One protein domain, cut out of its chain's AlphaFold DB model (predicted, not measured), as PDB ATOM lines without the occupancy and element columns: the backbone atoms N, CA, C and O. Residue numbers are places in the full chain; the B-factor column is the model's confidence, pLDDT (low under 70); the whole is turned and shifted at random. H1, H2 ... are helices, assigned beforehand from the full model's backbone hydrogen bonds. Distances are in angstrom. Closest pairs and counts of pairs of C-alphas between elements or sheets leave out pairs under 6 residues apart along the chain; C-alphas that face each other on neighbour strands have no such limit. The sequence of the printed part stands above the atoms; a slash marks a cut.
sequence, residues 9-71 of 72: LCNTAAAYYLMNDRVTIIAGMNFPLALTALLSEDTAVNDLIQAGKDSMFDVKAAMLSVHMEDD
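This is residues 9 to 71 of the 72 residues of the protein "PTS EIIA type-4 domain-containing protein" of Clostridium sp. WB02_MRS01 (UniProt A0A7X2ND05). H4, the longest helix, sticks out with residues 57 to 71 as an arm at one end of a stretched-out model. In the middle H2 and H3 form a short helical hairpin, and H1 lies at the other end beyond a long link. The printed part, 63 residues with helices H1 to H4 in chain order and no named strand, is all helix and extended, with a radius of gyration of the C-alphas of 16.6 A and spans of 55 by 25 by 15 A.

Find C-alpha 59 at (82.887, 71.455, 73.636); from there H4 runs 16.9 A to residue 70. H3 is residues 45 to 54, 14.3 A; H2 is 31 to 39, 12.2 A. H1, residues 9 to 17, 12.1 A, begins at (100.073, 49.068, 62.781).

H4 is apart from H1, H2 and H3. H2 and H3 touch, closest at the C-alphas of Leu 33 and Gly 52, 4.4 A, opposite ways at 38 degrees, only just a steep tilt. H1 is apart from H2 and H3. In each helix every O i to N i+4 pair is within hydrogen-bond range.

The farthest C-alphas, Tyr 16 and Asp 71, are 55.7 A apart. The printed part has no cut; residues 18 to 30 make the long link. Look for pLDDT under 70 at residues 70 to 71.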
ATOM      1  N   LEU A   9      99.291  49.104  61.541       94.06
ATOM      2  CA  LEU A   9     100.073  49.068  62.781       94.06
ATOM      3  C   LEU A   9      99.376  48.243  63.870       94.06
ATOM      4  O   LEU A   9     100.006  47.382  64.483       94.06
ATOM      5  N   CYS A  10      98.073  48.460  64.072       96.88
ATOM      6  CA  CYS A  10      97.289  47.734  65.069       96.88
ATOM      7  C   CYS A  10      97.209  46.235  64.746       96.88
ATOM      8  O   CYS A  10      97.442  45.402  65.619       96.88
ATOM      9  N   ASN A  11      96.929  45.886  63.488       97.19
ATOM     10  CA  ASN A  11      96.801  44.493  63.053       97.19
ATOM     11  C   ASN A  11      98.139  43.761  63.115       97.19
ATOM     12  O   ASN A  11      98.192  42.612  63.545       97.19
ATOM     13  N   THR A  12      99.222  44.436  62.724       97.62
ATOM     14  CA  THR A  12     100.576  43.886  62.827       97.62
ATOM     15  C   THR A  12     100.908  43.613  64.291       97.62
ATOM     16  O   THR A  12     101.247  42.485  64.631       97.62
ATOM     17  N   ALA A  13     100.729  44.592  65.185       97.44
ATOM     18  CA  ALA A  13     100.964  44.397  66.615       97.44
ATOM     19  C   ALA A  13     100.130  43.240  67.190       97.44
ATOM     20  O   ALA A  13     100.670  42.405  67.915       97.44
ATOM     21  N   ALA A  14      98.846  43.148  66.829       97.19
ATOM     22  CA  ALA A  14      97.984  42.052  67.253       97.19
ATOM     23  C   ALA A  14      98.518  40.699  66.765       97.19
ATOM     24  O   ALA A  14      98.674  39.794  67.574       97.19
ATOM     25  N   ALA A  15      98.894  40.569  65.491       97.50
ATOM     26  CA  ALA A  15      99.432  39.323  64.947       97.50
ATOM     27  C   ALA A  15     100.699  38.831  65.678       97.50
ATOM     28  O   ALA A  15     100.873  37.625  65.838       97.50
ATOM     29  N   TYR A  16     101.561  39.741  66.147       97.88
ATOM     30  CA  TYR A  16     102.791  39.385  66.868       97.88
ATOM     31  C   TYR A  16     102.590  39.131  68.367       97.88
ATOM     32  O   TYR A  16     103.298  38.305  68.941       97.88
ATOM     33  N   TYR A  17     101.666  39.844  69.014       98.00
ATOM     34  CA  TYR A  17     101.586  39.890  70.478       98.00
ATOM     35  C   TYR A  17     100.274  39.363  71.066       98.00
ATOM     36  O   TYR A  17     100.121  39.414  72.281       98.00
ATOM     37  N   LEU A  18      99.361  38.814  70.256       96.19
ATOM     38  CA  LEU A  18      98.037  38.362  70.713       96.19
ATOM     39  C   LEU A  18      98.080  37.434  71.935       96.19
ATOM     40  O   LEU A  18      97.209  37.518  72.789       96.19
ATOM     41  N   MET A  19      99.071  36.540  71.997       97.56
ATOM     42  CA  MET A  19      99.222  35.535  73.060       97.56
ATOM     43  C   MET A  19     100.224  35.954  74.152       97.56
ATOM     44  O   MET A  19     100.623  35.129  74.969       97.56
ATOM     45  N   ASN A  20     100.717  37.197  74.134       97.75
ATOM     46  CA  ASN A  20     101.684  37.685  75.112       97.75
ATOM     47  C   ASN A  20     100.980  38.527  76.181       97.75
ATOM     48  O   ASN A  20     100.799  39.728  75.999       97.75
ATOM     49  N   ASP A  21     100.689  37.915  77.329       95.56
ATOM     50  CA  ASP A  21      99.981  38.551  78.455       95.56
ATOM     51  C   ASP A  21     100.709  39.768  79.054       95.56
ATOM     52  O   ASP A  21     100.130  40.539  79.817       95.56
ATOM     53  N   ARG A  22     101.987  39.977  78.708       95.31
ATOM     54  CA  ARG A  22     102.760  41.157  79.129       95.31
ATOM     55  C   ARG A  22     102.542  42.371  78.229       95.31
ATOM     56  O   ARG A  22     103.063  43.442  78.528       95.31
ATOM     57  N   VAL A  23     101.843  42.216  77.105       95.56
ATOM     58  CA  VAL A  23     101.622  43.281  76.126       95.56
ATOM     59  C   VAL A  23     100.137  43.582  76.035       95.56
ATOM     60  O   VAL A  23      99.336  42.755  75.621       95.56
ATOM     61  N   THR A  24      99.781  44.823  76.352       95.00
ATOM     62  CA  THR A  24      98.446  45.355  76.079       95.00
ATOM     63  C   THR A  24      98.481  46.205  74.814       95.00
ATOM     64  O   THR A  24      99.311  47.106  74.670       95.00
ATOM     65  N   ILE A  25      97.549  45.951  73.895       96.19
ATOM     66  CA  ILE A  25      97.371  46.743  72.676       96.19
ATOM     67  C   ILE A  25      96.100  47.578  72.823       96.19
ATOM     68  O   ILE A  25      95.002  47.041  72.911       96.19
ATOM     69  N   ILE A  26      96.259  48.901  72.820       95.94
ATOM     70  CA  ILE A  26      95.157  49.871  72.860       95.94
ATOM     71  C   ILE A  26      95.065  50.553  71.491       95.94
ATOM     72  O   ILE A  26      96.061  51.119  71.025       95.94
ATOM     73  N   ALA A  27      93.889  50.493  70.868       96.44
ATOM     74  CA  ALA A  27      93.540  51.226  69.651       96.44
ATOM     75  C   ALA A  27      92.699  52.469  69.991       96.44
ATOM     76  O   ALA A  27      92.059  52.497  71.041       96.44
ATOM     77  N   GLY A  28      92.669  53.469  69.105       95.50
ATOM     78  CA  GLY A  28      91.970  54.733  69.371       95.50
ATOM     79  C   GLY A  28      92.820  55.722  70.169       95.50
ATOM     80  O   GLY A  28      92.294  56.421  71.031       95.50
ATOM     81  N   MET A  29      94.139  55.739  69.945       94.75
ATOM     82  CA  MET A  29      95.048  56.649  70.646       94.75
ATOM     83  C   MET A  29      94.616  58.112  70.466       94.75
ATOM     84  O   MET A  29      94.386  58.574  69.350       94.75
ATOM     85  N   ASN A  30      94.601  58.858  71.570       96.62
ATOM     86  CA  ASN A  30      94.511  60.312  71.585       96.62
ATOM     87  C   ASN A  30      95.541  60.909  72.563       96.62
ATOM     88  O   ASN A  30      96.225  60.178  73.286       96.62
ATOM     89  N   PHE A  31      95.691  62.238  72.549       96.31
ATOM     90  CA  PHE A  31      96.710  62.915  73.358       96.31
ATOM     91  C   PHE A  31      96.518  62.711  74.872       96.31
ATOM     92  O   PHE A  31      97.492  62.333  75.518       96.31
ATOM     93  N   PRO A  32      95.310  62.871  75.449       95.44
ATOM     94  CA  PRO A  32      95.092  62.647  76.879       95.44
ATOM     95  C   PRO A  32      95.437  61.225  77.325       95.44
ATOM     96  O   PRO A  32      96.127  61.061  78.322       95.44
ATOM     97  N   LEU A  33      95.073  60.204  76.544       95.31
ATOM     98  CA  LEU A  33      95.464  58.821  76.823       95.31
ATOM     99  C   LEU A  33      96.992  58.650  76.834       95.31
ATOM    100  O   LEU A  33      97.540  58.052  77.759       95.31
ATOM    101  N   ALA A  34      97.683  59.183  75.821       94.44
ATOM    102  CA  ALA A  34      99.140  59.100  75.728       94.44
ATOM    103  C   ALA A  34      99.836  59.853  76.874       94.44
ATOM    104  O   ALA A  34     100.814  59.360  77.432       94.44
ATOM    105  N   LEU A  35      99.313  61.022  77.248       95.19
ATOM    106  CA  LEU A  35      99.821  61.821  78.356       95.19
ATOM    107  C   LEU A  35      99.636  61.098  79.696       95.19
ATOM    108  O   LEU A  35     100.596  60.992  80.453       95.19
ATOM    109  N   THR A  36      98.451  60.544  79.969       94.06
ATOM    110  CA  THR A  36      98.196  59.785  81.205       94.06
ATOM    111  C   THR A  36      99.115  58.571  81.307       94.06
ATOM    112  O   THR A  36      99.684  58.339  82.371       94.06
ATOM    113  N   ALA A  37      99.331  57.849  80.203       93.81
ATOM    114  CA  ALA A  37     100.236  56.700  80.165       93.81
ATOM    115  C   ALA A  37     101.710  57.073  80.413       93.81
ATOM    116  O   ALA A  37     102.454  56.266  80.959       93.81
ATOM    117  N   LEU A  38     102.142  58.275  80.012       94.06
ATOM    118  CA  LEU A  38     103.502  58.767  80.265       94.06
ATOM    119  C   LEU A  38     103.702  59.247  81.704       94.06
ATOM    120  O   LEU A  38     104.805  59.145  82.229       94.06
ATOM    121  N   LEU A  39     102.665  59.821  82.312       94.62
ATOM    122  CA  LEU A  39     102.752  60.414  83.648       94.62
ATOM    123  C   LEU A  39     102.423  59.429  84.774       94.62
ATOM    124  O   LEU A  39     102.709  59.725  85.932       94.62
ATOM    125  N   SER A  40     101.816  58.286  84.449       90.00
ATOM    126  CA  SER A  40     101.252  57.365  85.437       90.00
ATOM    127  C   SER A  40     101.664  55.922  85.131       90.00
ATOM    128  O   SER A  40     100.924  55.159  84.512       90.00
ATOM    129  N   GLU A  41     102.879  55.561  85.554       81.19
ATOM    130  CA  GLU A  41     103.519  54.275  85.226       81.19
ATOM    131  C   GLU A  41     102.742  53.048  85.749       81.19
ATOM    132  O   GLU A  41     102.746  52.005  85.095       81.19
ATOM    133  N   ASP A  42     102.015  53.189  86.863       87.50
ATOM    134  CA  ASP A  42     101.258  52.107  87.518       87.50
ATOM    135  C   ASP A  42      99.734  52.173  87.281       87.50
ATOM    136  O   ASP A  42      98.953  51.508  87.967       87.50
ATOM    137  N   THR A  43      99.262  52.990  86.333       90.12
ATOM    138  CA  THR A  43      97.820  53.113  86.071       90.12
ATOM    139  C   THR A  43      97.267  51.877  85.374       90.12
ATOM    140  O   THR A  43      97.808  51.393  84.376       90.12
ATOM    141  N   ALA A  44      96.131  51.380  85.872       94.12
ATOM    142  CA  ALA A  44      95.449  50.256  85.255       94.12
ATOM    143  C   ALA A  44      95.018  50.599  83.818       94.12
ATOM    144  O   ALA A  44      94.539  51.693  83.526       94.12
ATOM    145  N   VAL A  45      95.125  49.626  82.910       93.75
ATOM    146  CA  VAL A  45      94.777  49.793  81.485       93.75
ATOM    147  C   VAL A  45      93.366  50.358  81.289       93.75
ATOM    148  O   VAL A  45      93.157  51.202  80.418       93.75
ATOM    149  N   ASN A  46      92.399  49.914  82.096       94.94
ATOM    150  CA  ASN A  46      91.019  50.393  82.008       94.94
ATOM    151  C   ASN A  46      90.904  51.889  82.324       94.94
ATOM    152  O   ASN A  46      90.163  52.587  81.637       94.94
ATOM    153  N   ASP A  47      91.682  52.386  83.284       95.00
ATOM    154  CA  ASP A  47      91.682  53.799  83.667       95.00
ATOM    155  C   ASP A  47      92.342  54.660  82.579       95.00
ATOM    156  O   ASP A  47      91.851  55.743  82.267       95.00
ATOM    157  N   LEU A  48      93.392  54.153  81.914       94.75
ATOM    158  CA  LEU A  48      93.984  54.810  80.738       94.75
ATOM    159  C   LEU A  48      92.977  54.943  79.590       94.75
ATOM    160  O   LEU A  48      92.864  56.000  78.967       94.75
ATOM    161  N   ILE A  49      92.235  53.868  79.305       96.31
ATOM    162  CA  ILE A  49      91.191  53.871  78.274       96.31
ATOM    163  C   ILE A  49      90.076  54.849  78.655       96.31
ATOM    164  O   ILE A  49      89.588  55.575  77.787       96.31
ATOM    165  N   GLN A  50      89.683  54.884  79.930       96.50
ATOM    166  CA  GLN A  50      88.644  55.785  80.413       96.50
ATOM    167  C   GLN A  50      89.077  57.252  80.301       96.50
ATOM    168  O   GLN A  50      88.342  58.037  79.715       96.50
ATOM    169  N   ALA A  51      90.305  57.596  80.700       94.62
ATOM    170  CA  ALA A  51      90.860  58.940  80.521       94.62
ATOM    171  C   ALA A  51      90.863  59.377  79.043       94.62
ATOM    172  O   ALA A  51      90.516  60.513  78.714       94.62
ATOM    173  N   GLY A  52      91.203  58.458  78.134       96.12
ATOM    174  CA  GLY A  52      91.099  58.701  76.698       96.12
ATOM    175  C   GLY A  52      89.666  58.997  76.253       96.12
ATOM    176  O   GLY A  52      89.451  59.953  75.507       96.12
ATOM    177  N   LYS A  53      88.685  58.219  76.717       97.12
ATOM    178  CA  LYS A  53      87.264  58.404  76.381       97.12
ATOM    179  C   LYS A  53      86.692  59.702  76.945       97.12
ATOM    180  O   LYS A  53      86.092  60.453  76.187       97.12
ATOM    181  N   ASP A  54      86.931  59.980  78.222       96.44
ATOM    182  CA  ASP A  54      86.402  61.153  78.928       96.44
ATOM    183  C   ASP A  54      86.912  62.463  78.323       96.44
ATOM    184  O   ASP A  54      86.242  63.491  78.359       96.44
ATOM    185  N   SER A  55      88.093  62.422  77.707       96.38
ATOM    186  CA  SER A  55      88.668  63.588  77.047       96.38
ATOM    187  C   SER A  55      88.033  63.954  75.701       96.38
ATOM    188  O   SER A  55      88.323  65.021  75.159       96.38
ATOM    189  N   MET A  56      87.186  63.087  75.141       96.38
ATOM    190  CA  MET A  56      86.500  63.328  73.874       96.38
ATOM    191  C   MET A  56      85.058  63.753  74.138       96.38
ATOM    192  O   MET A  56      84.198  62.926  74.429       96.38
ATOM    193  N   PHE A  57      84.779  65.043  73.989       95.25
ATOM    194  CA  PHE A  57      83.440  65.594  74.167       95.25
ATOM    195  C   PHE A  57      83.189  66.761  73.206       95.25
ATOM    196  O   PHE A  57      84.121  67.412  72.729       95.25
ATOM    197  N   ASP A  58      81.915  67.025  72.912       97.12
ATOM    198  CA  ASP A  58      81.521  68.207  72.149       97.12
ATOM    199  C   ASP A  58      81.585  69.443  73.051       97.12
ATOM    200  O   ASP A  58      80.705  69.696  73.876       97.12
ATOM    201  N   VAL A  59      82.647  70.227  72.873       95.38
ATOM    202  CA  VAL A  59      82.887  71.455  73.636       95.38
ATOM    203  C   VAL A  59      81.749  72.462  73.457       95.38
ATOM    204  O   VAL A  59      81.415  73.161  74.409       95.38
ATOM    205  N   LYS A  60      81.119  72.551  72.276       96.25
ATOM    206  CA  LYS A  60      80.012  73.498  72.073       96.25
ATOM    207  C   LYS A  60      78.792  73.083  72.877       96.25
ATOM    208  O   LYS A  60      78.202  73.929  73.541       96.25
ATOM    209  N   ALA A  61      78.441  71.800  72.834       95.88
ATOM    210  CA  ALA A  61      77.335  71.267  73.621       95.88
ATOM    211  C   ALA A  61      77.567  71.482  75.126       95.88
ATOM    212  O   ALA A  61      76.674  71.973  75.808       95.88
ATOM    213  N   ALA A  62      78.782  71.209  75.613       92.12
ATOM    214  CA  ALA A  62      79.147  71.406  77.016       92.12
ATOM    215  C   ALA A  62      79.097  72.882  77.457       92.12
ATOM    216  O   ALA A  62      78.673  73.189  78.563       92.12
ATOM    217  N   MET A  63      79.510  73.819  76.599       93.44
ATOM    218  CA  MET A  63      79.461  75.251  76.930       93.44
ATOM    219  C   MET A  63      78.030  75.796  76.938       93.44
ATOM    220  O   MET A  63      77.710  76.667  77.746       93.44
ATOM    221  N   LEU A  64      77.172  75.286  76.049       95.00
ATOM    222  CA  LEU A  64      75.760  75.662  75.993       95.00
ATOM    223  C   LEU A  64      74.973  75.137  77.196       95.00
ATOM    224  O   LEU A  64      74.135  75.871  77.706       95.00
ATOM    225  N   SER A  65      75.246  73.916  77.671       87.50
ATOM    226  CA  SER A  65      74.578  73.388  78.868       87.50
ATOM    227  C   SER A  65      74.909  74.208  80.113       87.50
ATOM    228  O   SER A  65      74.008  74.522  80.875       87.50
ATOM    229  N   VAL A  66      76.169  74.634  80.269       86.06
ATOM    230  CA  VAL A  66      76.584  75.499  81.389       86.06
ATOM    231  C   VAL A  66      75.877  76.857  81.341       86.06
ATOM    232  O   VAL A  66      75.362  77.306  82.353       86.06
ATOM    233  N   HIS A  67      75.778  77.487  80.163       78.38
ATOM    234  CA  HIS A  67      75.063  78.767  80.039       78.38
ATOM    235  C   HIS A  67      73.564  78.649  80.348       78.38
ATOM    236  O   HIS A  67      72.981  79.595  80.856       78.38
ATOM    237  N   MET A  68      72.931  77.515  80.028       70.19
ATOM    238  CA  MET A  68      71.513  77.297  80.331       70.19
ATOM    239  C   MET A  68      71.259  76.997  81.814       70.19
ATOM    240  O   MET A  68      70.203  77.363  82.311       70.19
ATOM    241  N   GLU A  69      72.203  76.357  82.512       70.88
ATOM    242  CA  GLU A  69      72.125  76.128  83.965       70.88
ATOM    243  C   GLU A  69      72.324  77.419  84.781       70.88
ATOM    244  O   GLU A  69      71.779  77.524  85.874       70.88
ATOM    245  N   ASP A  70      73.068  78.401  84.259       67.31
ATOM    246  CA  ASP A  70      73.302  79.694  84.924       67.31
ATOM    247  C   ASP A  70      72.132  80.698  84.762       67.31
ATOM    248  O   ASP A  70      72.049  81.672  85.514       67.31
ATOM    249  N   ASP A  71      71.240  80.478  83.786       60.81
ATOM    250  CA  ASP A  71      70.087  81.343  83.470       60.81
ATOM    251  C   ASP A  71      68.761  80.885  84.148       60.81
ATOM    252  O   ASP A  71      67.729  81.546  83.969       60.81
TER     253      ASP A  71